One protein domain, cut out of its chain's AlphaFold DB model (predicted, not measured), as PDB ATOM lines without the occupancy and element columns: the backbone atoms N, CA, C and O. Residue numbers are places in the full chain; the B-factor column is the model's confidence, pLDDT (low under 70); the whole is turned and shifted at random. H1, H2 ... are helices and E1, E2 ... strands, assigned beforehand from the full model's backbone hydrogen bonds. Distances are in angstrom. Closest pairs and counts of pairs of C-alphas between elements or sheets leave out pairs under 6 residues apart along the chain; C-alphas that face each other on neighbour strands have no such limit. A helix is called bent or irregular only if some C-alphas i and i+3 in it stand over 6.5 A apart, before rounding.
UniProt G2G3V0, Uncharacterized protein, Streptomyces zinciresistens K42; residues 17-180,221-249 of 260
ATOM      1  N   ALA A  17     262.919 384.399 336.430       76.81
ATOM      2  CA  ALA A  17     262.000 385.118 337.298       76.81
ATOM      3  C   ALA A  17     262.606 386.455 337.662       76.81
ATOM      4  O   ALA A  17     263.798 386.515 337.971       76.81
ATOM      5  N   ARG A  18     261.773 387.483 337.793       78.75
ATOM      6  CA  ARG A  18     262.109 388.532 338.747       78.75
ATOM      7  C   ARG A  18     261.639 388.115 340.132       78.75
ATOM      8  O   ARG A  18     260.505 387.670 340.292       78.75
ATOM      9  N   ILE A  19     262.527 388.250 341.107       82.62
ATOM     10  CA  ILE A  19     262.248 388.021 342.514       82.62
ATOM     11  C   ILE A  19     262.307 389.355 343.242       82.62
ATOM     12  O   ILE A  19     263.330 390.045 343.231       82.62
ATOM     13  N   ASP A  20     261.199 389.671 343.895       83.44
ATOM     14  CA  ASP A  20     261.052 390.836 344.747       83.44
ATOM     15  C   ASP A  20     261.163 390.351 346.201       83.44
ATOM     16  O   ASP A  20     260.417 389.467 346.632       83.44
ATOM     17  N   ALA A  21     262.139 390.880 346.944       85.19
ATOM     18  CA  ALA A  21     262.411 390.477 348.322       85.19
ATOM     19  C   ALA A  21     261.981 391.555 349.323       85.19
ATOM     20  O   ALA A  21     262.413 392.709 349.243       85.19
ATOM     21  N   ARG A  22     261.182 391.153 350.316       85.44
ATOM     22  CA  ARG A  22     260.754 392.001 351.439       85.44
ATOM     23  C   ARG A  22     261.117 391.348 352.767       85.44
ATOM     24  O   ARG A  22     260.918 390.148 352.936       85.44
ATOM     25  N   ILE A  23     261.605 392.131 353.727       82.12
ATOM     26  CA  ILE A  23     261.760 391.662 355.109       82.12
ATOM     27  C   ILE A  23     260.408 391.781 355.794       82.12
ATOM     28  O   ILE A  23     259.825 392.861 355.851       82.12
ATOM     29  N   THR A  24     259.905 390.667 356.315       75.81
ATOM     30  CA  THR A  24     258.636 390.630 357.059       75.81
ATOM     31  C   THR A  24     258.837 390.672 358.569       75.81
ATOM     32  O   THR A  24     257.893 390.926 359.309       75.81
ATOM     33  N   ALA A  25     260.061 390.421 359.029       69.12
ATOM     34  CA  ALA A  25     260.486 390.609 360.407       69.12
ATOM     35  C   ALA A  25     261.962 391.027 360.404       69.12
ATOM     36  O   ALA A  25     262.832 390.215 360.076       69.12
ATOM     37  N   ASP A  26     262.227 392.302 360.710       64.81
ATOM     38  CA  ASP A  26     263.584 392.791 360.967       64.81
ATOM     39  C   ASP A  26     263.899 392.517 362.445       64.81
ATOM     40  O   ASP A  26     263.119 392.935 363.306       64.81
ATOM     41  N   PRO A  27     264.999 391.821 362.771       58.00
ATOM     42  CA  PRO A  27     265.403 391.577 364.156       58.00
ATOM     43  C   PRO A  27     265.693 392.852 364.979       58.00
ATOM     44  O   PRO A  27     265.896 392.756 366.187       58.00
ATOM     45  N   GLY A  28     265.690 394.048 364.379       57.97
ATOM     46  CA  GLY A  28     265.910 395.306 365.095       57.97
ATOM     47  C   GLY A  28     267.389 395.564 365.409       57.97
ATOM     48  O   GLY A  28     268.289 395.084 364.705       57.97
ATOM     49  N   ASP A  29     267.665 396.398 366.418       44.69
ATOM     50  CA  ASP A  29     269.031 396.771 366.798       44.69
ATOM     51  C   ASP A  29     269.715 395.724 367.699       44.69
ATOM     52  O   ASP A  29     269.284 395.422 368.807       44.69
ATOM     53  N   ALA A  30     270.829 395.218 367.163       42.78
ATOM     54  CA  ALA A  30     272.071 394.733 367.774       42.78
ATOM     55  C   ALA A  30     272.097 393.647 368.873       42.78
ATOM     56  O   ALA A  30     273.175 393.085 369.042       42.78
ATOM     57  N   GLU A  31     271.015 393.289 369.567       39.72
ATOM     58  CA  GLU A  31     271.118 392.319 370.685       39.72
ATOM     59  C   GLU A  31     270.489 390.946 370.443       39.72
ATOM     60  O   GLU A  31     270.764 390.013 371.195       39.72
ATOM     61  N   THR A  32     269.704 390.765 369.378       41.44
ATOM     62  CA  THR A  32     269.249 389.423 368.998       41.44
ATOM     63  C   THR A  32     269.977 388.956 367.745       41.44
ATOM     64  O   THR A  32     269.885 389.570 366.686       41.44
ATOM     65  N   GLU A  33     270.691 387.836 367.857       50.38
ATOM     66  CA  GLU A  33     271.322 387.080 366.758       50.38
ATOM     67  C   GLU A  33     270.295 386.485 365.765       50.38
ATOM     68  O   GLU A  33     270.576 385.536 365.035       50.38
ATOM     69  N   SER A  34     269.071 387.007 365.745       59.91
ATOM     70  CA  SER A  34     267.980 386.498 364.931       59.91
ATOM     71  C   SER A  34     268.196 386.909 363.478       59.91
ATOM     72  O   SER A  34     268.320 388.092 363.167       59.91
ATOM     73  N   ALA A  35     268.237 385.943 362.565       71.50
ATOM     74  CA  ALA A  35     268.312 386.225 361.137       71.50
ATOM     75  C   ALA A  35     266.998 386.854 360.619       71.50
ATOM     76  O   ALA A  35     265.922 386.527 361.131       71.50
ATOM     77  N   PRO A  36     267.049 387.738 359.602       81.88
ATOM     78  CA  PRO A  36     265.844 388.291 358.986       81.88
ATOM     79  C   PRO A  36     264.988 387.206 358.315       81.88
ATOM     80  O   PRO A  36     265.508 386.233 357.763       81.88
ATOM     81  N   VAL A  37     263.669 387.419 358.314       84.69
ATOM     82  CA  VAL A  37     262.714 386.604 357.544       84.69
ATOM     83  C   VAL A  37     262.402 387.311 356.231       84.69
ATOM     84  O   VAL A  37     261.983 388.472 356.244       84.69
ATOM     85  N   PHE A  38     262.573 386.608 355.111       87.06
ATOM     86  CA  PHE A  38     262.342 387.160 353.778       87.06
ATOM     87  C   PHE A  38     261.086 386.578 353.145       87.06
ATOM     88  O   PHE A  38     260.961 385.366 352.996       87.06
ATOM     89  N   HIS A  39     260.188 387.449 352.700       88.69
ATOM     90  CA  HIS A  39     259.145 387.102 351.748       88.69
ATOM     91  C   HIS A  39     259.669 387.346 350.337       88.69
ATOM     92  O   HIS A  39     260.038 388.475 350.002       88.69
ATOM     93  N   LEU A  40     259.714 386.284 349.535       88.06
ATOM     94  CA  LEU A  40     260.076 386.353 348.126       88.06
ATOM     95  C   LEU A  40     258.810 386.235 347.282       88.06
ATOM     96  O   LEU A  40     258.012 385.316 347.458       88.06
ATOM     97  N   SER A  41     258.623 387.187 346.375       83.31
ATOM     98  CA  SER A  41     257.524 387.199 345.411       83.31
ATOM     99  C   SER A  41     258.076 387.034 343.999       83.31
ATOM    100  O   SER A  41     259.052 387.687 343.624       83.31
ATOM    101  N   ARG A  42     257.470 386.131 343.223       82.69
ATOM    102  CA  ARG A  42     257.861 385.843 341.839       82.69
ATOM    103  C   ARG A  42     257.069 386.711 340.866       82.69
ATOM    104  O   ARG A  42     255.849 386.821 340.977       82.69
ATOM    105  N   HIS A  43     257.753 387.244 339.862       77.06
ATOM    106  CA  HIS A  43     257.159 388.057 338.806       77.06
ATOM    107  C   HIS A  43     257.712 387.670 337.431       77.06
ATOM    108  O   HIS A  43     258.816 387.126 337.313       77.06
ATOM    109  N   ASP A  44     256.938 387.983 336.390       71.19
ATOM    110  CA  ASP A  44     257.414 387.947 335.006       71.19
ATOM    111  C   ASP A  44     258.645 388.874 334.876       71.19
ATOM    112  O   ASP A  44     258.633 389.974 335.441       71.19
ATOM    113  N   PRO A  45     259.721 388.453 334.182       65.44
ATOM    114  CA  PRO A  45     260.897 389.288 333.941       65.44
ATOM    115  C   PRO A  45     260.610 390.563 333.122       65.44
ATOM    116  O   PRO A  45     261.491 391.419 333.022       65.44
ATOM    117  N   ALA A  46     259.413 390.720 332.547       66.19
ATOM    118  CA  ALA A  46     258.959 391.982 331.966       66.19
ATOM    119  C   ALA A  46     259.031 393.158 332.977       66.19
ATOM    120  O   ALA A  46     258.888 392.968 334.191       66.19
ATOM    121  N   PRO A  47     259.259 394.402 332.510       56.03
ATOM    122  CA  PRO A  47     259.397 395.550 333.401       56.03
ATOM    123  C   PRO A  47     258.101 395.781 334.195       56.03
ATOM    124  O   PRO A  47     257.026 395.912 333.609       56.03
ATOM    125  N   ALA A  48     258.202 395.826 335.528       54.22
ATOM    126  CA  ALA A  48     257.100 396.262 336.386       54.22
ATOM    127  C   ALA A  48     257.099 397.789 336.557       54.22
ATOM    128  O   ALA A  48     258.097 398.437 336.226       54.22
ATOM    129  N   PRO A  49     255.985 398.352 337.063       54.06
ATOM    130  CA  PRO A  49     255.886 399.765 337.403       54.06
ATOM    131  C   PRO A  49     256.851 400.148 338.537       54.06
ATOM    132  O   PRO A  49     257.522 399.282 339.097       54.06
ATOM    133  N   ASP A  50     256.891 401.448 338.837       47.44
ATOM    134  CA  ASP A  50     257.828 402.139 339.733       47.44
ATOM    135  C   ASP A  50     258.264 401.375 341.004       47.44
ATOM    136  O   ASP A  50     257.477 400.630 341.595       47.44
ATOM    137  N   PRO A  51     259.516 401.593 341.455       52.47
ATOM    138  CA  PRO A  51     260.062 400.942 342.640       52.47
ATOM    139  C   PRO A  51     259.215 401.235 343.886       52.47
ATOM    140  O   PRO A  51     258.907 402.382 344.193       52.47
ATOM    141  N   ASP A  52     258.861 400.177 344.611       57.62
ATOM    142  CA  ASP A  52     258.211 400.237 345.920       57.62
ATOM    143  C   ASP A  52     259.280 400.405 347.012       57.62
ATOM    144  O   ASP A  52     260.206 399.598 347.111       57.62
ATOM    145  N   ASP A  53     259.135 401.441 347.842       52.66
ATOM    146  CA  ASP A  53     260.073 401.812 348.912       52.66
ATOM    147  C   ASP A  53     260.271 400.714 349.979       52.66
ATOM    148  O   ASP A  53     261.218 400.764 350.764       52.66
ATOM    149  N   THR A  54     259.394 399.705 350.024       55.31
ATOM    150  CA  THR A  54     259.504 398.552 350.933       55.31
ATOM    151  C   THR A  54     260.298 397.375 350.354       55.31
ATOM    152  O   THR A  54     260.553 396.391 351.058       55.31
ATOM    153  N   LEU A  55     260.703 397.445 349.081       61.66
ATOM    154  CA  LEU A  55     261.508 396.418 348.426       61.66
ATOM    155  C   LEU A  55     262.981 396.573 348.794       61.66
ATOM    156  O   LEU A  55     263.621 397.581 348.509       61.66
ATOM    157  N   LEU A  56     263.561 395.522 349.369       59.09
ATOM    158  CA  LEU A  56     264.985 395.530 349.706       59.09
ATOM    159  C   LEU A  56     265.847 395.388 348.469       59.09
ATOM    160  O   LEU A  56     266.940 395.954 348.399       59.09
ATOM    161  N   THR A  57     265.404 394.551 347.532       63.22
ATOM    162  CA  THR A  57     266.129 394.241 346.303       63.22
ATOM    163  C   THR A  57     265.183 393.590 345.297       63.22
ATOM    164  O   THR A  57     264.436 392.675 345.643       63.22
ATOM    165  N   MET A  58     265.266 394.040 344.047       59.72
ATOM    166  CA  MET A  58     264.777 393.312 342.881       59.72
ATOM    167  C   MET A  58     265.970 392.605 342.252       59.72
ATOM    168  O   MET A  58     266.992 393.240 341.980       59.72
ATOM    169  N   PHE A  59     265.862 391.307 342.011       72.06
ATOM    170  CA  PHE A  59     266.894 390.590 341.276       72.06
ATOM    171  C   PHE A  59     266.290 389.516 340.391       72.06
ATOM    172  O   PHE A  59     265.194 389.013 340.631       72.06
ATOM    173  N   LEU A  60     267.014 389.177 339.331       65.12
ATOM    174  CA  LEU A  60     266.618 388.104 338.436       65.12
ATOM    175  C   LEU A  60     267.173 386.779 338.964       65.12
ATOM    176  O   LEU A  60     268.316 386.727 339.425       65.12
ATOM    177  N   THR A  61     266.335 385.742 338.933       74.88
ATOM    178  CA  THR A  61     266.709 384.345 339.176       74.88
ATOM    179  C   THR A  61     266.487 383.548 337.904       74.88
ATOM    180  O   THR A  61     265.361 383.459 337.427       74.88
ATOM    181  N   ALA A  62     267.545 382.963 337.346       73.69
ATOM    182  CA  ALA A  62     267.450 382.077 336.186       73.69
ATOM    183  C   ALA A  62     267.513 380.609 336.626       73.69
ATOM    184  O   ALA A  62     268.380 380.262 337.428       73.69
ATOM    185  N   VAL A  63     266.626 379.758 336.092       77.81
ATOM    186  CA  VAL A  63     266.594 378.316 336.391       77.81
ATOM    187  C   VAL A  63     266.903 377.487 335.137       77.81
ATOM    188  O   VAL A  63     266.187 377.596 334.142       77.81
ATOM    189  N   ASP A  64     267.933 376.631 335.168       73.31
ATOM    190  CA  ASP A  64     268.152 375.613 334.118       73.31
ATOM    191  C   ASP A  64     267.309 374.365 334.416       73.31
ATOM    192  O   ASP A  64     267.486 373.706 335.445       73.31
ATOM    193  N   THR A  65     266.391 374.024 333.509       62.25
ATOM    194  CA  THR A  65     265.468 372.895 333.679       62.25
ATOM    195  C   THR A  65     265.996 371.549 333.192       62.25
ATOM    196  O   THR A  65     265.351 370.545 333.470       62.25
ATOM    197  N   GLY A  66     267.149 371.489 332.517       56.62
ATOM    198  CA  GLY A  66     267.718 370.229 332.020       56.62
ATOM    199  C   GLY A  66     266.909 369.543 330.896       56.62
ATOM    200  O   GLY A  66     265.730 369.806 330.699       56.62
ATOM    201  N   THR A  67     267.611 368.713 330.112       51.25
ATOM    202  CA  THR A  67     267.204 367.885 328.939       51.25
ATOM    203  C   THR A  67     266.591 368.534 327.692       51.25
ATOM    204  O   THR A  67     266.358 367.822 326.717       51.25
ATOM    205  N   SER A  68     266.407 369.853 327.609       51.09
ATOM    206  CA  SER A  68     265.976 370.433 326.328       51.09
ATOM    207  C   SER A  68     267.123 370.388 325.306       51.09
ATOM    208  O   SER A  68     268.019 371.220 325.360       51.09
ATOM    209  N   GLU A  69     267.065 369.485 324.319       54.84
ATOM    210  CA  GLU A  69     267.907 369.524 323.096       54.84
ATOM    211  C   GLU A  69     267.751 370.838 322.295       54.84
ATOM    212  O   GLU A  69     268.459 371.110 321.324       54.84
ATOM    213  N   ASP A  70     266.811 371.681 322.715       65.56
ATOM    214  CA  ASP A  70     266.547 372.997 322.169       65.56
ATOM    215  C   ASP A  70     267.662 373.982 322.546       65.56
ATOM    216  O   ASP A  70     267.636 374.633 323.597       65.56
ATOM    217  N   ARG A  71     268.619 374.137 321.625       68.31
ATOM    218  CA  ARG A  71     269.685 375.151 321.693       68.31
ATOM    219  C   ARG A  71     269.154 376.555 322.001       68.31
ATOM    220  O   ARG A  71     269.870 377.348 322.606       68.31
ATOM    221  N   SER A  72     267.917 376.877 321.616       67.19
ATOM    222  CA  SER A  72     267.307 378.190 321.863       67.19
ATOM    223  C   SER A  72     267.038 378.421 323.349       67.19
ATOM    224  O   SER A  72     267.233 379.534 323.836       67.19
ATOM    225  N   ARG A  73     266.633 377.375 324.082       65.31
ATOM    226  CA  ARG A  73     266.411 377.424 325.535       65.31
ATOM    227  C   ARG A  73     267.720 377.480 326.306       65.31
ATOM    228  O   ARG A  73     267.818 378.271 327.236       65.31
ATOM    229  N   THR A  74     268.733 376.721 325.886       69.25
ATOM    230  CA  THR A  74     270.085 376.823 326.458       69.25
ATOM    231  C   THR A  74     270.646 378.234 326.280       69.25
ATOM    232  O   THR A  74     271.041 378.857 327.258       69.25
ATOM    233  N   ALA A  75     270.563 378.797 325.071       72.69
ATOM    234  CA  ALA A  75     271.010 380.165 324.808       72.69
ATOM    235  C   ALA A  75     270.187 381.221 325.573       72.69
ATOM    236  O   ALA A  75     270.715 382.262 325.958       72.69
ATOM    237  N   ALA A  76     268.887 380.991 325.788       70.44
ATOM    238  CA  ALA A  76     268.059 381.879 326.601       70.44
ATOM    239  C   ALA A  76     268.464 381.836 328.078       70.44
ATOM    240  O   ALA A  76     268.656 382.896 328.669       70.44
ATOM    241  N   PHE A  77     268.649 380.641 328.646       75.25
ATOM    242  CA  PHE A  77     269.158 380.475 330.004       75.25
ATOM    243  C   PHE A  77     270.518 381.155 330.169       75.25
ATOM    244  O   PHE A  77     270.667 381.964 331.075       75.25
ATOM    245  N   GLU A  78     271.473 380.908 329.268       74.56
ATOM    246  CA  GLU A  78     272.802 381.531 329.312       74.56
ATOM    247  C   GLU A  78     272.708 383.063 329.324       74.56
ATOM    248  O   GLU A  78     273.331 383.715 330.160       74.56
ATOM    249  N   ARG A  79     271.871 383.657 328.459       74.12
ATOM    250  CA  ARG A  79     271.647 385.114 328.441       74.12
ATOM    251  C   ARG A  79     271.082 385.645 329.760       74.12
ATOM    252  O   ARG A  79     271.519 386.695 330.227       74.12
ATOM    253  N   TRP A  80     270.120 384.945 330.356       73.12
ATOM    254  CA  TRP A  80     269.516 385.362 331.624       73.12
ATOM    255  C   TRP A  80     270.457 385.156 332.809       73.12
ATOM    256  O   TRP A  80     270.603 386.055 333.636       73.12
ATOM    257  N   ALA A  81     271.148 384.020 332.867       73.81
ATOM    258  CA  ALA A  81     272.133 383.717 333.895       73.81
ATOM    259  C   ALA A  81     273.226 384.793 333.935       73.81
ATOM    260  O   ALA A  81     273.555 385.273 335.013       73.81
ATOM    261  N   LEU A  82     273.690 385.259 332.768       69.94
ATOM    262  CA  LEU A  82     274.701 386.318 332.639       69.94
ATOM    263  C   LEU A  82     274.308 387.680 333.227       69.94
ATOM    264  O   LEU A  82     275.173 388.535 333.377       69.94
ATOM    265  N   THR A  83     273.026 387.914 333.500       68.44
ATOM    266  CA  THR A  83     272.510 389.198 334.005       68.44
ATOM    267  C   THR A  83     271.814 389.067 335.360       68.44
ATOM    268  O   THR A  83     271.356 390.062 335.922       68.44
ATOM    269  N   SER A  84     271.743 387.851 335.900       76.88
ATOM    270  CA  SER A  84     271.049 387.547 337.147       76.88
ATOM    271  C   SER A  84     271.961 387.754 338.352       76.88
ATOM    272  O   SER A  84     273.173 387.596 338.254       76.88
ATOM    273  N   SER A  85     271.400 388.098 339.513       81.19
ATOM    274  CA  SER A  85     272.192 388.151 340.757       81.19
ATOM    275  C   SER A  85     272.227 386.811 341.485       81.19
ATOM    276  O   SER A  85     273.168 386.542 342.233       81.19
ATOM    277  N   ALA A  86     271.218 385.975 341.231       86.44
ATOM    278  CA  ALA A  86     271.069 384.631 341.758       86.44
ATOM    279  C   ALA A  86     270.737 383.674 340.606       86.44
ATOM    280  O   ALA A  86     269.947 384.012 339.728       86.44
ATOM    281  N   VAL A  87     271.325 382.484 340.576       87.06
ATOM    282  CA  VAL A  87     271.042 381.476 339.539       87.06
ATOM    283  C   VAL A  87     270.846 380.119 340.200       87.06
ATOM    284  O   VAL A  87     271.576 379.773 341.124       87.06
ATOM    285  N   ALA A  88     269.876 379.345 339.722       88.00
ATOM    286  CA  ALA A  88     269.644 377.971 340.143       88.00
ATOM    287  C   ALA A  88     269.764 377.021 338.941       88.00
ATOM    288  O   ALA A  88     269.307 377.312 337.839       88.00
ATOM    289  N   VAL A  89     270.384 375.864 339.130       85.44
ATOM    290  CA  VAL A  89     270.637 374.887 338.063       85.44
ATOM    291  C   VAL A  89     270.343 373.499 338.589       85.44
ATOM    292  O   VAL A  89     270.844 373.121 339.643       85.44
ATOM    293  N   ARG A  90     269.545 372.711 337.867       84.12
ATOM    294  CA  ARG A  90     269.345 371.299 338.215       84.12
ATOM    295  C   ARG A  90     270.619 370.502 337.957       84.12
ATOM    296  O   ARG A  90     271.189 370.592 336.868       84.12
ATOM    297  N   VAL A  91     271.034 369.699 338.933       82.19
ATOM    298  CA  VAL A  91     272.126 368.739 338.742       82.19
ATOM    299  C   VAL A  91     271.693 367.705 337.700       82.19
ATOM    300  O   VAL A  91     270.579 367.180 337.755       82.19
ATOM    301  N   ARG A  92     272.551 367.446 336.707       76.44
ATOM    302  CA  ARG A  92     272.277 366.483 335.633       76.44
ATOM    303  C   ARG A  92     272.984 365.164 335.939       76.44
ATOM    304  O   ARG A  92     274.202 365.143 336.061       76.44
ATOM    305  N   GLY A  93     272.234 364.062 335.983       73.19
ATOM    306  CA  GLY A  93     272.809 362.721 336.131       73.19
ATOM    307  C   GLY A  93     273.598 362.542 337.432       73.19
ATOM    308  O   GLY A  93     273.121 362.917 338.498       73.19
ATOM    309  N   ASP A  94     274.789 361.954 337.329       79.38
ATOM    310  CA  ASP A  94     275.745 361.683 338.410       79.38
ATOM    311  C   ASP A  94     276.788 362.805 338.605       79.38
ATOM    312  O   ASP A  94     277.831 362.596 339.227       79.38
ATOM    313  N   GLU A  95     276.522 364.006 338.084       84.88
ATOM    314  CA  GLU A  95     277.411 365.154 338.246       84.88
ATOM    315  C   GLU A  95     277.479 365.622 339.711       84.88
ATOM    316  O   GLU A  95     276.461 365.778 340.387       84.88
ATOM    317  N   ALA A  96     278.691 365.898 340.194       89.56
ATOM    318  CA  ALA A  96     278.896 366.437 341.531       89.56
ATOM    319  C   ALA A  96     278.336 367.879 341.636       89.56
ATOM    320  O   ALA A  96     278.706 368.729 340.818       89.56
ATOM    321  N   PRO A  97     277.476 368.198 342.626       90.44
ATOM    322  CA  PRO A  97     276.843 369.516 342.749       90.44
ATOM    323  C   PRO A  97     277.838 370.682 342.835       90.44
ATOM    324  O   PRO A  97     277.598 371.745 342.266       90.44
ATOM    325  N   GLU A  98     278.971 370.489 343.506       89.12
ATOM    326  CA  GLU A  98     280.056 371.466 343.603       89.12
ATOM    327  C   GLU A  98     280.649 371.832 342.236       89.12
ATOM    328  O   GLU A  98     280.858 373.011 341.969       89.12
ATOM    329  N   LEU A  99     280.802 370.871 341.318       87.06
ATOM    330  CA  LEU A  99     281.299 371.140 339.963       87.06
ATOM    331  C   LEU A  99     280.293 371.955 339.140       87.06
ATOM    332  O   LEU A  99     280.687 372.786 338.316       87.06
ATOM    333  N   VAL A 100     278.992 371.757 339.378       86.88
ATOM    334  CA  VAL A 100     277.934 372.578 338.771       86.88
ATOM    335  C   VAL A 100     278.039 374.020 339.261       86.88
ATOM    336  O   VAL A 100     278.005 374.942 338.441       86.88
ATOM    337  N   VAL A 101     278.191 374.219 340.575       88.69
ATOM    338  CA  VAL A 101     278.362 375.552 341.171       88.69
ATOM    339  C   VAL A 101     279.632 376.210 340.645       88.69
ATOM    340  O   VAL A 101     279.559 377.340 340.169       88.69
ATOM    341  N   ASP A 102     280.764 375.508 340.650       85.12
ATOM    342  CA  ASP A 102     282.044 376.023 340.162       85.12
ATOM    343  C   ASP A 102     281.950 376.462 338.705       85.12
ATOM    344  O   ASP A 102     282.362 377.571 338.355       85.12
ATOM    345  N   ARG A 103     281.327 375.641 337.853       81.69
ATOM    346  CA  ARG A 103     281.084 375.999 336.456       81.69
ATOM    347  C   ARG A 103     280.222 377.250 336.344       81.69
ATOM    348  O   ARG A 103     280.537 378.091 335.510       81.69
ATOM    349  N   MET A 104     279.162 377.404 337.135       81.06
ATOM    350  CA  MET A 104     278.308 378.599 337.077       81.06
ATOM    351  C   MET A 104     279.037 379.848 337.575       81.06
ATOM    352  O   MET A 104     279.048 380.870 336.891       81.06
ATOM    353  N   MET A 105     279.719 379.748 338.714       80.56
ATOM    354  CA  MET A 105     280.493 380.847 339.288       80.56
ATOM    355  C   MET A 105     281.657 381.272 338.377       80.56
ATOM    356  O   MET A 105     282.003 382.453 338.354       80.56
ATOM    357  N   ALA A 106     282.212 380.348 337.578       75.62
ATOM    358  CA  ALA A 106     283.247 380.623 336.579       75.62
ATOM    359  C   ALA A 106     282.703 381.079 335.206       75.62
ATOM    360  O   ALA A 106     283.327 381.903 334.543       75.62
ATOM    361  N   SER A 107     281.553 380.559 334.752       63.97
ATOM    362  CA  SER A 107     281.003 380.833 333.408       63.97
ATOM    363  C   SER A 107     280.245 382.154 333.332       63.97
ATOM    364  O   SER A 107     280.197 382.780 332.275       63.97
ATOM    365  N   VAL A 108     279.688 382.633 334.447       58.97
ATOM    366  CA  VAL A 108     278.919 383.891 334.501       58.97
ATOM    367  C   VAL A 108     279.838 385.127 334.601       58.97
ATOM    368  O   VAL A 108     279.527 386.167 335.179       58.97
ATOM    369  N   SER A 109     281.010 385.034 333.981       51.88
ATOM    370  CA  SER A 109     282.150 385.940 334.123       51.88
ATOM    371  C   SER A 109     281.972 387.345 333.527       51.88
ATOM    372  O   SER A 109     282.965 388.060 333.372       51.88
ATOM    373  N   LEU A 110     280.761 387.792 333.187       45.94
ATOM    374  CA  LEU A 110     280.589 389.155 332.679       45.94
ATOM    375  C   LEU A 110     279.632 390.043 333.464       45.94
ATOM    376  O   LEU A 110     279.864 391.249 333.441       45.94
ATOM    377  N   VAL A 111     278.648 389.547 334.222       52.84
ATOM    378  CA  VAL A 111     277.833 390.454 335.044       52.84
ATOM    379  C   VAL A 111     277.150 389.731 336.217       52.84
ATOM    380  O   VAL A 111     276.581 388.659 336.087       52.84
ATOM    381  N   ALA A 112     277.173 390.388 337.373       58.62
ATOM    382  CA  ALA A 112     276.161 390.341 338.439       58.62
ATOM    383  C   ALA A 112     275.958 389.101 339.338       58.62
ATOM    384  O   ALA A 112     275.431 389.322 340.428       58.62
ATOM    385  N   VAL A 113     276.353 387.866 339.000       68.25
ATOM    386  CA  VAL A 113     276.005 386.726 339.885       68.25
ATOM    387  C   VAL A 113     276.784 386.761 341.204       68.25
ATOM    388  O   VAL A 113     278.014 386.690 341.249       68.25
ATOM    389  N   ASN A 114     276.039 386.855 342.303       80.81
ATOM    390  CA  ASN A 114     276.530 386.764 343.673       80.81
ATOM    391  C   ASN A 114     276.234 385.396 344.291       80.81
ATOM    392  O   ASN A 114     276.959 384.991 345.199       80.81
ATOM    393  N   THR A 115     275.194 384.703 343.820       87.56
ATOM    394  CA  THR A 115     274.838 383.363 344.290       87.56
ATOM    395  C   THR A 115     274.506 382.415 343.139       87.56
ATOM    396  O   THR A 115     273.743 382.757 342.237       87.56
ATOM    397  N   ALA A 116     275.047 381.199 343.175       88.88
ATOM    398  CA  ALA A 116     274.705 380.141 342.223       88.88
ATOM    399  C   ALA A 116     274.421 378.837 342.968       88.88
ATOM    400  O   ALA A 116     275.234 378.414 343.786       88.88
ATOM    401  N   GLY A 117     273.276 378.214 342.698       90.38
ATOM    402  CA  GLY A 117     272.823 376.998 343.362       90.38
ATOM    403  C   GLY A 117     272.659 375.815 342.422       90.38
ATOM    404  O   GLY A 117     271.992 375.928 341.398       90.38
ATOM    405  N   ALA A 118     273.210 374.670 342.803       90.38
ATOM    406  CA  ALA A 118     272.950 373.374 342.202       90.38
ATOM    407  C   ALA A 118     271.833 372.656 342.980       90.38
ATOM    408  O   ALA A 118     271.998 372.315 344.153       90.38
ATOM    409  N   LEU A 119     270.689 372.440 342.330       90.62
ATOM    410  CA  LEU A 119     269.518 371.774 342.900       90.62
ATOM    411  C   LEU A 119     269.767 370.264 342.932       90.62
ATOM    412  O   LEU A 119     269.885 369.643 341.874       90.62
ATOM    413  N   ILE A 120     269.854 369.702 344.139       88.75
ATOM    414  CA  ILE A 120     270.178 368.289 344.374       88.75
ATOM    415  C   ILE A 120     268.897 367.455 344.408       88.75
ATOM    416  O   ILE A 120     268.791 366.439 343.726       88.75
ATOM    417  N   ASP A 121     267.913 367.894 345.191       86.31
ATOM    418  CA  ASP A 121     266.609 367.248 345.324       86.31
ATOM    419  C   ASP A 121     265.509 368.297 345.605       86.31
ATOM    420  O   ASP A 121     265.745 369.501 345.511       86.31
ATOM    421  N   GLY A 122     264.289 367.856 345.935       84.50
ATOM    422  CA  GLY A 122     263.147 368.741 346.223       84.50
ATOM    423  C   GLY A 122     263.236 369.542 347.530       84.50
ATOM    424  O   GLY A 122     262.267 370.201 347.898       84.50
ATOM    425  N   ARG A 123     264.353 369.471 348.263       90.62
ATOM    426  CA  ARG A 123     264.567 370.201 349.526       90.62
ATOM    427  C   ARG A 123     265.988 370.734 349.721       90.62
ATOM    428  O   ARG A 123     266.191 371.544 350.625       90.62
ATOM    429  N   THR A 124     266.957 370.299 348.921       92.19
ATOM    430  CA  THR A 124     268.383 370.560 349.123       92.19
ATOM    431  C   THR A 124     269.029 371.171 347.882       92.19
ATOM    432  O   THR A 124     268.837 370.727 346.748       92.19
ATOM    433  N   CYS A 125     269.857 372.186 348.125       93.06
ATOM    434  CA  CYS A 125     270.633 372.896 347.120       93.06
ATOM    435  C   CYS A 125     272.063 373.136 347.631       93.06
ATOM    436  O   CYS A 125     272.251 373.520 348.788       93.06
ATOM    437  N   ARG A 126     273.076 372.927 346.782       95.19
ATOM    438  CA  ARG A 126     274.466 373.333 347.053       95.19
ATOM    439  C   ARG A 126     274.682 374.712 346.448       95.19
ATOM    440  O   ARG A 126     274.461 374.873 345.255       95.19
ATOM    441  N   VAL A 127     275.079 375.703 347.238       92.81
ATOM    442  CA  VAL A 127     275.092 377.111 346.822       92.81
ATOM    443  C   VAL A 127     276.460 377.740 347.044       92.81
ATOM    444  O   VAL A 127     277.019 377.668 348.135       92.81
ATOM    445  N   GLY A 128     276.984 378.387 346.008       90.00
ATOM    446  CA  GLY A 128     278.127 379.285 346.097       90.00
ATOM    447  C   GLY A 128     277.670 380.714 346.374       90.00
ATOM    448  O   GLY A 128     276.718 381.192 345.758       90.00
ATOM    449  N   LEU A 129     278.360 381.400 347.279       87.38
ATOM    450  CA  LEU A 129     278.180 382.804 347.634       87.38
ATOM    451  C   LEU A 129     279.477 383.566 347.370       87.38
ATOM    452  O   LEU A 129     280.521 383.244 347.934       87.38
ATOM    453  N   ARG A 130     279.400 384.635 346.580       81.50
ATOM    454  CA  ARG A 130     280.522 385.539 346.317       81.50
ATOM    455  C   ARG A 130     280.127 386.976 346.584       81.50
ATOM    456  O   ARG A 130     279.071 387.447 346.154       81.50
ATOM    457  N   SER A 131     281.006 387.718 347.250       69.19
ATOM    458  CA  SER A 131     280.791 389.150 347.421       69.19
ATOM    459  C   SER A 131     281.353 389.930 346.228       69.19
ATOM    460  O   SER A 131     282.524 389.815 345.878       69.19
ATOM    461  N   SER A 132     280.528 390.760 345.593       62.19
ATOM    462  CA  SER A 132     281.013 391.818 344.707       62.19
ATOM    463  C   SER A 132     281.571 392.937 345.586       62.19
ATOM    464  O   SER A 132     280.843 393.457 346.438       62.19
ATOM    465  N   ILE A 133     282.837 393.309 345.400       49.28
ATOM    466  CA  ILE A 133     283.429 394.440 346.113       49.28
ATOM    467  C   ILE A 133     282.854 395.726 345.507       49.28
ATOM    468  O   ILE A 133     282.572 395.824 344.308       49.28
ATOM    469  N   PHE A 134     282.646 396.722 346.362       44.00
ATOM    470  CA  PHE A 134     282.287 398.074 345.952       44.00
ATOM    471  C   PHE A 134     283.250 398.586 344.871       44.00
ATOM    472  O   PHE A 134     284.464 398.471 345.018       44.00
ATOM    473  N   GLY A 135     282.711 399.159 343.792       41.16
ATOM    474  CA  GLY A 135     283.516 399.672 342.677       41.16
ATOM    475  C   GLY A 135     283.718 398.696 341.512       41.16
ATOM    476  O   GLY A 135     284.628 398.895 340.715       41.16
ATOM    477  N   GLY A 136     282.889 397.651 341.395       45.53
ATOM    478  CA  GLY A 136     282.817 396.816 340.187       45.53
ATOM    479  C   GLY A 136     283.905 395.746 340.062       45.53
ATOM    480  O   GLY A 136     283.983 395.084 339.033       45.53
ATOM    481  N   ARG A 137     284.730 395.544 341.100       51.91
ATOM    482  CA  ARG A 137     285.661 394.408 341.176       51.91
ATOM    483  C   ARG A 137     285.033 393.287 341.989       51.91
ATOM    484  O   ARG A 137     284.530 393.510 343.087       51.91
ATOM    485  N   TYR A 138     285.049 392.074 341.464       57.75
ATOM    486  CA  TYR A 138     284.528 390.922 342.185       57.75
ATOM    487  C   TYR A 138     285.597 390.344 343.114       57.75
ATOM    488  O   TYR A 138     286.759 390.239 342.725       57.75
ATOM    489  N   SER A 139     285.210 389.981 344.340       62.81
ATOM    490  CA  SER A 139     286.059 389.122 345.168       62.81
ATOM    491  C   SER A 139     286.149 387.767 344.482       62.81
ATOM    492  O   SER A 139     285.119 387.247 344.063       62.81
ATOM    493  N   ARG A 140     287.347 387.195 344.363       71.81
ATOM    494  CA  ARG A 140     287.501 385.789 343.955       71.81
ATOM    495  C   ARG A 140     287.082 384.847 345.077       71.81
ATOM    496  O   ARG A 140     286.591 383.754 344.814       71.81
ATOM    497  N   ASP A 141     287.236 385.322 346.306       76.56
ATOM    498  CA  ASP A 141     286.918 384.580 347.510       76.56
ATOM    499  C   ASP A 141     285.415 384.578 347.761       76.56
ATOM    500  O   ASP A 141     284.713 385.579 347.546       76.56
ATOM    501  N   GLY A 142     284.952 383.431 348.232       80.69
ATOM    502  CA  GLY A 142     283.564 383.088 348.443       80.69
ATOM    503  C   GLY A 142     283.393 382.018 349.507       80.69
ATOM    504  O   GLY A 142     284.339 381.591 350.168       80.69
ATOM    505  N   VAL A 143     282.149 381.583 349.647       85.31
ATOM    506  CA  VAL A 143     281.768 380.466 350.505       85.31
ATOM    507  C   VAL A 143     280.910 379.518 349.687       85.31
ATOM    508  O   VAL A 143     279.964 379.950 349.032       85.31
ATOM    509  N   LEU A 144     281.233 378.235 349.730       89.31
ATOM    510  CA  LEU A 144     280.371 377.162 349.264       89.31
ATOM    511  C   LEU A 144     279.637 376.590 350.482       89.31
ATOM    512  O   LEU A 144     280.244 376.383 351.528       89.31
ATOM    513  N   LEU A 145     278.326 376.397 350.387       93.19
ATOM    514  CA  LEU A 145     277.500 375.915 351.495       93.19
ATOM    515  C   LEU A 145     276.331 375.065 350.996       93.19
ATOM    516  O   LEU A 145     275.947 375.113 349.829       93.19
ATOM    517  N   THR A 146     275.740 374.292 351.897       95.81
ATOM    518  CA  THR A 146     274.547 373.485 351.635       95.81
ATOM    519  C   THR A 146     273.335 374.149 352.277       95.81
ATOM    520  O   THR A 146     273.348 374.443 353.470       95.81
ATOM    521  N   MET A 147     272.272 374.346 351.498       96.88
ATOM    522  CA  MET A 147     270.979 374.855 351.959       96.88
ATOM    523  C   MET A 147     269.948 373.724 351.926       96.88
ATOM    524  O   MET A 147     269.811 373.051 350.906       96.88
ATOM    525  N   THR A 148     269.246 373.473 353.032       96.56
ATOM    526  CA  THR A 148     268.240 372.398 353.134       96.56
ATOM    527  C   THR A 148     266.991 372.867 353.869       96.56
ATOM    528  O   THR A 148     267.096 373.431 354.955       96.56
ATOM    529  N   SER A 149     265.813 372.597 353.305       94.31
ATOM    530  CA  SER A 149     264.529 372.780 353.993       94.31
ATOM    531  C   SER A 149     264.075 371.500 354.690       94.31
ATOM    532  O   SER A 149     264.216 370.398 354.156       94.31
ATOM    533  N   GLU A 150     263.490 371.650 355.878       87.25
ATOM    534  CA  GLU A 150     262.818 370.554 356.591       87.25
ATOM    535  C   GLU A 150     261.435 370.242 355.999       87.25
ATOM    536  O   GLU A 150     260.932 369.125 356.116       87.25
ATOM    537  N   THR A 151     260.817 371.228 355.347       86.44
ATOM    538  CA  THR A 151     259.499 371.106 354.723       86.44
ATOM    539  C   THR A 151     259.622 370.426 353.353       86.44
ATOM    540  O   THR A 151     260.405 370.910 352.527       86.44
ATOM    541  N   PRO A 152     258.867 369.339 353.088       82.31
ATOM    542  CA  PRO A 152     258.737 368.760 351.751       82.31
ATOM    543  C   PRO A 152     258.223 369.785 350.734       82.31
ATOM    544  O   PRO A 152     257.488 370.699 351.102       82.31
ATOM    545  N   ASP A 153     258.601 369.618 349.465       78.94
ATOM    546  CA  ASP A 153     258.189 370.492 348.354       78.94
ATOM    547  C   ASP A 153     258.528 371.978 348.562       78.94
ATOM    548  O   ASP A 153     257.830 372.872 348.079       78.94
ATOM    549  N   ALA A 154     259.607 372.259 349.296       86.69
ATOM    550  CA  ALA A 154     260.112 373.615 349.422       86.69
ATOM    551  C   ALA A 154     260.549 374.162 348.049       86.69
ATOM    552  O   ALA A 154     261.066 373.405 347.222       86.69
ATOM    553  N   PRO A 155     260.412 375.476 347.812       88.75
ATOM    554  CA  PRO A 155     260.850 376.117 346.574       88.75
ATOM    555  C   PRO A 155     262.379 376.257 346.533       88.75
ATOM    556  O   PRO A 155     262.940 377.346 346.677       88.75
ATOM    557  N   VAL A 156     263.078 375.132 346.385       89.69
ATOM    558  CA  VAL A 156     264.548 375.040 346.438       89.69
ATOM    559  C   VAL A 156     265.249 375.914 345.406       89.69
ATOM    560  O   VAL A 156     266.367 376.374 345.638       89.69
ATOM    561  N   GLU A 157     264.598 376.192 344.280       87.69
ATOM    562  CA  GLU A 157     265.101 377.090 343.245       87.69
ATOM    563  C   GLU A 157     265.226 378.544 343.717       87.69
ATOM    564  O   GLU A 157     265.990 379.307 343.130       87.69
ATOM    565  N   LEU A 158     264.536 378.921 344.800       90.56
ATOM    566  CA  LEU A 158     264.644 380.238 345.425       90.56
ATOM    567  C   LEU A 158     265.707 380.311 346.522       90.56
ATOM    568  O   LEU A 158     265.928 381.378 347.091       90.56
ATOM    569  N   PHE A 159     266.396 379.221 346.853       92.94
ATOM    570  CA  PHE A 159     267.422 379.264 347.899       92.94
ATOM    571  C   PHE A 159     268.606 380.182 347.544       92.94
ATOM    572  O   PHE A 159     269.006 380.975 348.400       92.94
ATOM    573  N   PRO A 160     269.129 380.195 346.298       91.38
ATOM    574  CA  PRO A 160     270.147 381.172 345.895       91.38
ATOM    575  C   PRO A 160     269.652 382.619 346.019       91.38
ATOM    576  O   PRO A 160     270.405 383.508 346.422       91.38
ATOM    577  N   SER A 161     268.374 382.840 345.713       89.50
ATOM    578  CA  SER A 161     267.659 384.114 345.809       89.50
ATOM    579  C   SER A 161     267.548 384.589 347.260       89.50
ATOM    580  O   SER A 161     267.877 385.734 347.573       89.50
ATOM    581  N   LEU A 162     267.166 383.687 348.165       92.38
ATOM    582  CA  LEU A 162     267.112 383.915 349.608       92.38
ATOM    583  C   LEU A 162     268.486 384.307 350.162       92.38
ATOM    584  O   LEU A 162     268.610 385.287 350.898       92.38
ATOM    585  N   LEU A 163     269.532 383.579 349.767       91.06
ATOM    586  CA  LEU A 163     270.895 383.865 350.203       91.06
ATOM    587  C   LEU A 163     271.397 385.221 349.682       91.06
ATOM    588  O   LEU A 163     272.075 385.958 350.401       91.06
ATOM    589  N   TYR A 164     271.033 385.586 348.452       87.94
ATOM    590  CA  TYR A 164     271.357 386.897 347.896       87.94
ATOM    591  C   TYR A 164     270.610 388.042 348.597       87.94
ATOM    592  O   TYR A 164     271.200 389.098 348.849       87.94
ATOM    593  N   ALA A 165     269.340 387.839 348.960       87.62
ATOM    594  CA  ALA A 165     268.570 388.804 349.744       87.62
ATOM    595  C   ALA A 165     269.224 389.052 351.113       87.62
ATOM    596  O   ALA A 165     269.422 390.206 351.504       87.62
ATOM    597  N   TRP A 166     269.665 387.987 351.792       88.81
ATOM    598  CA  TRP A 166     270.439 388.099 353.029       88.81
ATOM    599  C   TRP A 166     271.744 388.880 352.835       88.81
ATOM    600  O   TRP A 166     272.017 389.813 353.592       88.81
ATOM    601  N   LEU A 167     272.529 388.562 351.798       84.38
ATOM    602  CA  LEU A 167     273.775 389.274 351.497       84.38
ATOM    603  C   LEU A 167     273.522 390.771 351.264       84.38
ATOM    604  O   LEU A 167     274.293 391.619 351.716       84.38
ATOM    605  N   SER A 168     272.441 391.101 350.557       80.94
ATOM    606  CA  SER A 168     272.053 392.478 350.248       80.94
ATOM    607  C   SER A 168     271.641 393.245 351.505       80.94
ATOM    608  O   SER A 168     272.137 394.352 351.727       80.94
ATOM    609  N   TRP A 169     270.830 392.635 352.372       83.12
ATOM    610  CA  TRP A 169     270.489 393.184 353.686       83.12
ATOM    611  C   TRP A 169     271.730 393.399 354.560       83.12
ATOM    612  O   TRP A 169     271.932 394.489 355.100       83.12
ATOM    613  N   TRP A 170     272.612 392.397 354.647       81.31
ATOM    614  CA  TRP A 170     273.848 392.497 355.421       81.31
ATOM    615  C   TRP A 170     274.707 393.663 354.927       81.31
ATOM    616  O   TRP A 170     275.166 394.468 355.732       81.31
ATOM    617  N   ARG A 171     274.848 393.829 353.604       77.50
ATOM    618  CA  ARG A 171     275.580 394.958 353.006       77.50
ATOM    619  C   ARG A 171     274.962 396.306 353.355       77.50
ATOM    620  O   ARG A 171     275.707 397.255 353.579       77.50
ATOM    621  N   GLN A 172     273.636 396.428 353.359       75.94
ATOM    622  CA  GLN A 172     272.970 397.675 353.747       75.94
ATOM    623  C   GLN A 172     273.272 398.023 355.211       75.94
ATOM    624  O   GLN A 172     273.619 399.167 355.504       75.94
ATOM    625  N   ARG A 173     273.246 397.036 356.115       75.06
ATOM    626  CA  ARG A 173     273.589 397.245 357.531       75.06
ATOM    627  C   ARG A 173     275.072 397.505 357.756       75.06
ATOM    628  O   ARG A 173     275.407 398.390 358.534       75.06
ATOM    629  N   ASP A 174     275.954 396.786 357.072       73.50
ATOM    630  CA  ASP A 174     277.400 397.019 357.117       73.50
ATOM    631  C   ASP A 174     277.735 398.437 356.632       73.50
ATOM    632  O   ASP A 174     278.443 399.179 357.309       73.50
ATOM    633  N   ARG A 175     277.108 398.882 355.530       68.94
ATOM    634  CA  ARG A 175     277.187 400.276 355.069       68.94
ATOM    635  C   ARG A 175     276.693 401.257 356.116       68.94
ATOM    636  O   ARG A 175     277.341 402.273 356.274       68.94
ATOM    637  N   ALA A 176     275.582 400.995 356.800       67.50
ATOM    638  CA  ALA A 176     275.069 401.897 357.831       67.50
ATOM    639  C   ALA A 176     275.997 401.960 359.060       67.50
ATOM    640  O   ALA A 176     276.260 403.039 359.579       67.50
ATOM    641  N   ARG A 177     276.552 400.816 359.486       66.38
ATOM    642  CA  ARG A 177     277.501 400.706 360.611       66.38
ATOM    643  C   ARG A 177     278.860 401.328 360.312       66.38
ATOM    644  O   ARG A 177     279.553 401.771 361.225       66.38
ATOM    645  N   HIS A 178     279.274 401.297 359.051       62.69
ATOM    646  CA  HIS A 178     280.572 401.787 358.588       62.69
ATOM    647  C   HIS A 178     280.445 403.016 357.694       62.69
ATOM    648  O   HIS A 178     281.416 403.394 357.037       62.69
ATOM    649  N   ALA A 179     279.265 403.638 357.662       55.91
ATOM    650  CA  ALA A 179     279.069 404.913 357.009       55.91
ATOM    651  C   ALA A 179     279.959 405.905 357.759       55.91
ATOM    652  O   ALA A 179     279.734 406.140 358.951       55.91
ATOM    653  N   PRO A 180     280.974 406.500 357.111       53.19
ATOM    654  CA  PRO A 180     281.525 407.719 357.664       53.19
ATOM    655  C   PRO A 180     280.357 408.697 357.810       53.19
ATOM    656  O   PRO A 180     279.442 408.692 356.982       53.19
ATOM    657  N   VAL A 221     284.117 387.759 352.951       61.78
ATOM    658  CA  VAL A 221     282.798 387.258 352.567       61.78
ATOM    659  C   VAL A 221     282.042 387.017 353.875       61.78
ATOM    660  O   VAL A 221     282.571 386.310 354.735       61.78
ATOM    661  N   PRO A 222     280.871 387.640 354.093       71.94
ATOM    662  CA  PRO A 222     280.156 387.440 355.341       71.94
ATOM    663  C   PRO A 222     279.694 385.983 355.410       71.94
ATOM    664  O   PRO A 222     279.155 385.456 354.434       71.94
ATOM    665  N   LEU A 223     279.907 385.337 356.557       77.75
ATOM    666  CA  LEU A 223     279.352 384.011 356.803       77.75
ATOM    667  C   LEU A 223     277.837 384.144 357.032       77.75
ATOM    668  O   LEU A 223     277.430 384.958 357.868       77.75
ATOM    669  N   PRO A 224     277.005 383.398 356.284       84.06
ATOM    670  CA  PRO A 224     275.567 383.351 356.522       84.06
ATOM    671  C   PRO A 224     275.232 382.839 357.925       84.06
ATOM    672  O   PRO A 224     276.004 382.056 358.480       84.06
ATOM    673  N   PRO A 225     274.069 383.213 358.487       85.00
ATOM    674  CA  PRO A 225     273.537 382.528 359.657       85.00
ATOM    675  C   PRO A 225     273.239 381.062 359.314       85.00
ATOM    676  O   PRO A 225     272.942 380.731 358.168       85.00
ATOM    677  N   GLU A 226     273.234 380.192 360.323       87.06
ATOM    678  CA  GLU A 226     272.919 378.760 360.168       87.06
ATOM    679  C   GLU A 226     271.468 378.499 359.729       87.06
ATOM    680  O   GLU A 226     271.103 377.384 359.352       87.06
ATOM    681  N   ARG A 227     270.617 379.530 359.779       90.62
ATOM    682  CA  ARG A 227     269.206 379.458 359.418       90.62
ATOM    683  C   ARG A 227     268.731 380.748 358.759       90.62
ATOM    684  O   ARG A 227     268.998 381.843 359.252       90.62
ATOM    685  N   LEU A 228     267.946 380.591 357.699       90.75
ATOM    686  CA  LEU A 228     267.123 381.634 357.095       90.75
ATOM    687  C   LEU A 228     265.698 381.109 356.942       90.75
ATOM    688  O   LEU A 228     265.490 379.925 356.686       90.75
ATOM    689  N   ASP A 229     264.718 381.996 357.062       90.81
ATOM    690  CA  ASP A 229     263.330 381.643 356.797       90.81
ATOM    691  C   ASP A 229     262.846 382.339 355.525       90.81
ATOM    692  O   ASP A 229     263.025 383.548 355.342       90.81
ATOM    693  N   LEU A 230     262.213 381.547 354.666       90.56
ATOM    694  CA  LEU A 230     261.615 381.964 353.410       90.56
ATOM    695  C   LEU A 230     260.098 381.949 353.550       90.56
ATOM    696  O   LEU A 230     259.524 380.938 353.937       90.56
ATOM    697  N   ILE A 231     259.442 383.046 353.202       89.69
ATOM    698  CA  ILE A 231     258.005 383.077 352.958       89.69
ATOM    699  C   ILE A 231     257.789 383.135 351.453       89.69
ATOM    700  O   ILE A 231     258.425 383.928 350.763       89.69
ATOM    701  N   GLU A 232     256.871 382.319 350.959       88.25
ATOM    702  CA  GLU A 232     256.423 382.327 349.576       88.25
ATOM    703  C   GLU A 232     254.956 381.906 349.503       88.25
ATOM    704  O   GLU A 232     254.560 380.939 350.148       88.25
ATOM    705  N   ASP A 233     254.144 382.617 348.713       86.12
ATOM    706  CA  ASP A 233     252.719 382.313 348.528       86.12
ATOM    707  C   ASP A 233     251.983 382.115 349.873       86.12
ATOM    708  O   ASP A 233     251.112 381.253 350.017       86.12
ATOM    709  N   GLY A 234     252.381 382.883 350.895       85.25
ATOM    710  CA  GLY A 234     251.851 382.809 352.262       85.25
ATOM    711  C   GLY A 234     252.349 381.632 353.116       85.25
ATOM    712  O   GLY A 234     251.964 381.537 354.279       85.25
ATOM    713  N   HIS A 235     253.211 380.763 352.588       89.38
ATOM    714  CA  HIS A 235     253.785 379.617 353.293       89.38
ATOM    715  C   HIS A 235     255.200 379.932 353.772       89.38
ATOM    716  O   HIS A 235     255.990 380.520 353.039       89.38
ATOM    717  N   ARG A 236     255.526 379.540 355.009       90.88
ATOM    718  CA  ARG A 236     256.862 379.706 355.594       90.88
ATOM    719  C   ARG A 236     257.645 378.400 355.501       90.88
ATOM    720  O   ARG A 236     257.159 377.361 355.938       90.88
ATOM    721  N   TYR A 237     258.876 378.501 355.023       92.31
ATOM    722  CA  TYR A 237     259.846 377.427 354.873       92.31
ATOM    723  C   TYR A 237     261.086 377.762 355.707       92.31
ATOM    724  O   TYR A 237     261.702 378.813 355.522       92.31
ATOM    725  N   THR A 238     261.446 376.873 356.630       93.25
ATOM    726  CA  THR A 238     262.694 376.976 357.398       93.25
ATOM    727  C   THR A 238     263.833 376.388 356.576       93.25
ATOM    728  O   THR A 238     263.763 375.220 356.195       93.25
ATOM    729  N   VAL A 239     264.886 377.167 356.325       94.31
ATOM    730  CA  VAL A 239     266.046 376.744 355.534       94.31
ATOM    731  C   VAL A 239     267.301 376.758 356.401       94.31
ATOM    732  O   VAL A 239     267.711 377.800 356.909       94.31
ATOM    733  N   HIS A 240     267.935 375.598 356.545       94.69
ATOM    734  CA  HIS A 240     269.199 375.427 357.257       94.69
ATOM    735  C   HIS A 240     270.384 375.578 356.308       94.69
ATOM    736  O   HIS A 240     270.379 375.008 355.214       94.69
ATOM    737  N   LEU A 241     271.396 376.324 356.742       93.75
ATOM    738  CA  LEU A 241     272.647 376.567 356.036       93.75
ATOM    739  C   LEU A 241     273.772 375.858 356.797       93.75
ATOM    740  O   LEU A 241     273.941 376.069 357.996       93.75
ATOM    741  N   ARG A 242     274.524 374.997 356.111       89.06
ATOM    742  CA  ARG A 242     275.590 374.178 356.710       89.06
ATOM    743  C   ARG A 242     276.722 373.908 355.718       89.06
ATOM    744  O   ARG A 242     276.654 374.343 354.571       89.06
ATOM    745  N   ASP A 243     277.723 373.142 356.148       87.38
ATOM    746  CA  ASP A 243     278.845 372.683 355.314       87.38
ATOM    747  C   ASP A 243     279.582 373.856 354.641       87.38
ATOM    748  O   ASP A 243     279.792 373.860 353.425       87.38
ATOM    749  N   PHE A 244     279.891 374.889 355.435       84.88
ATOM    750  CA  PHE A 244     280.548 376.108 354.971       84.88
ATOM    751  C   PHE A 244     282.013 375.837 354.620       84.88
ATOM    752  O   PHE A 244     282.831 375.524 355.485       84.88
ATOM    753  N   GLU A 245     282.349 376.026 353.353       83.50
ATOM    754  CA  GLU A 245     283.690 375.862 352.810       83.50
ATOM    755  C   GLU A 245     284.158 377.183 352.210       83.50
ATOM    756  O   GLU A 245     283.511 377.753 351.330       83.50
ATOM    757  N   LEU A 246     285.299 377.682 352.681       82.00
ATOM    758  CA  LEU A 246     285.959 378.811 352.037       82.00
ATOM    759  C   LEU A 246     286.474 378.365 350.671       82.00
ATOM    760  O   LEU A 246     287.166 377.353 350.565       82.00
ATOM    761  N   THR A 247     286.147 379.132 349.640       78.25
ATOM    762  CA  THR A 247     286.505 378.805 348.260       78.25
ATOM    763  C   THR A 247     286.961 380.048 347.508       78.25
ATOM    764  O   THR A 247     286.605 381.174 347.861       78.25
ATOM    765  N   THR A 248     287.748 379.835 346.461       78.81
ATOM    766  CA  THR A 248     288.237 380.887 345.575       78.81
ATOM    767  C   THR A 248     287.963 380.458 344.141       78.81
ATOM    768  O   THR A 248     288.540 379.485 343.658       78.81
ATOM    769  N   TRP A 249     287.111 381.203 343.437       79.25
ATOM    770  CA  TRP A 249     286.845 380.952 342.022       79.25
ATOM    771  C   TRP A 249     287.812 381.761 341.148       79.25
ATOM    772  O   TRP A 249     288.038 382.946 341.422       79.25
TER     773      TRP A 249
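AT A GLANCE: This is residues 17 to 180 and 221 to 249 of the 260 residues of an uncharacterized protein of Streptomyces zinciresistens K42 (UniProt G2G3V0). Nine strands, E1 to E9, form a closed barrel wrapped round one long helix, H3, which runs through its inside; residues 173 to 180, of which 173 to 177 belong to H3, stick out. Two shorter helices cover part of the barrel's outside, H1 over E3 and H2 over E5 and E6. The printed part has 193 residues, with three named helices and nine named strands in the order E1 E2 E3 H1 E4 H2 E5 E6 E7 H3 E8 E9. The barrel is mixed, with parallel and antiparallel neighbours, and the class is mixed, helices and strands. The whole is compact, with a radius of gyration of the C-alphas of 16.1 A and spans of 51 by 39 by 37 A.

IN THESE COORDINATES: E1, residues 17 to 25, begins at C-alpha 17 (262.000, 385.118, 337.298) and is 23.8 A long. E2 is residues 37 to 43, E3 residues 57 to 64, H1 residues 71 to 81, E4 residues 86 to 90, H2 residues 97 to 107 and E5 residues 115 to 119. E6, residues 124 to 132, is 25.1 A long, and E7, residues 138 to 149, is 29.5 A long and bends by 76 degrees at residue 141. H3, residues 156 to 177, runs 32.1 A from C-alpha 156 (264.548, 375.040, 346.438); it is irregular, with C-alphas 157 and 160 7.0 A apart. E8 is residues 227 to 232. E9, residues 235 to 248, is 35.3 A long, bends by 69 degrees at residue 245 and ends at C-alpha 248 (288.237, 380.887, 345.575).

HOW THE PARTS SIT: Round the ring run E1 E2 E8 E9 E7 E6 E5 E4 E3 and back to E1. E1 and E2 are an antiparallel hairpin, with N 20 and O 41 2.9 A apart, within hydrogen-bond range. E2 and E8 are parallel, with N 231 and O 38 at 2.8 A. E5, E6 and E7 are a meander, each strand the antiparallel neighbour of the one before, with N 118 and O 126 at 2.8 A and N 127 and O 145 at 2.8 A. E3, H1, E4 and E4, H2, E5 are strand-helix-strand units, two parallel neighbour strands with a helix between, both with right-handed crossovers; N 88 and O 62 are 2.9 A apart, N 89 and O 117 2.8 A. E3 and E1 close the ring, antiparallel, with N 19 and O 59 at 2.8 A. H3 lies inside the barrel and stands up from the sheet, rising 64 degrees out of the local plane; its closest C-alphas to E4 are those of Ser 161 and Ala 86, 5.3 A. H2 lies outside, at a height over the sheet of 6.9 A, with the C-alphas of Pro 97 and Ala 118 of E5 closest at 5.5 A. H1 lies outside at 9.1 A, with the C-alphas of Ala 81 and Ala 62 of E3 closest at 5.5 A. Every O i to N i+4 pair is within hydrogen-bond range in H1 and H2, and 16 of 18 in H3.

THE WHOLE: The two C-alphas farthest apart, those of Glu 69 and Pro 180, are 53.3 A apart. Residues 181 to 220 are not printed, and C-alphas 180 and 221 across this cut are 21.1 A apart. The links E1 to E2 and E2 to E3 are long. The mean pLDDT of the printed part is 76.1, and 60 residues are under 70, among them residues 25 to 34, 45 to 58 and 131 to 139.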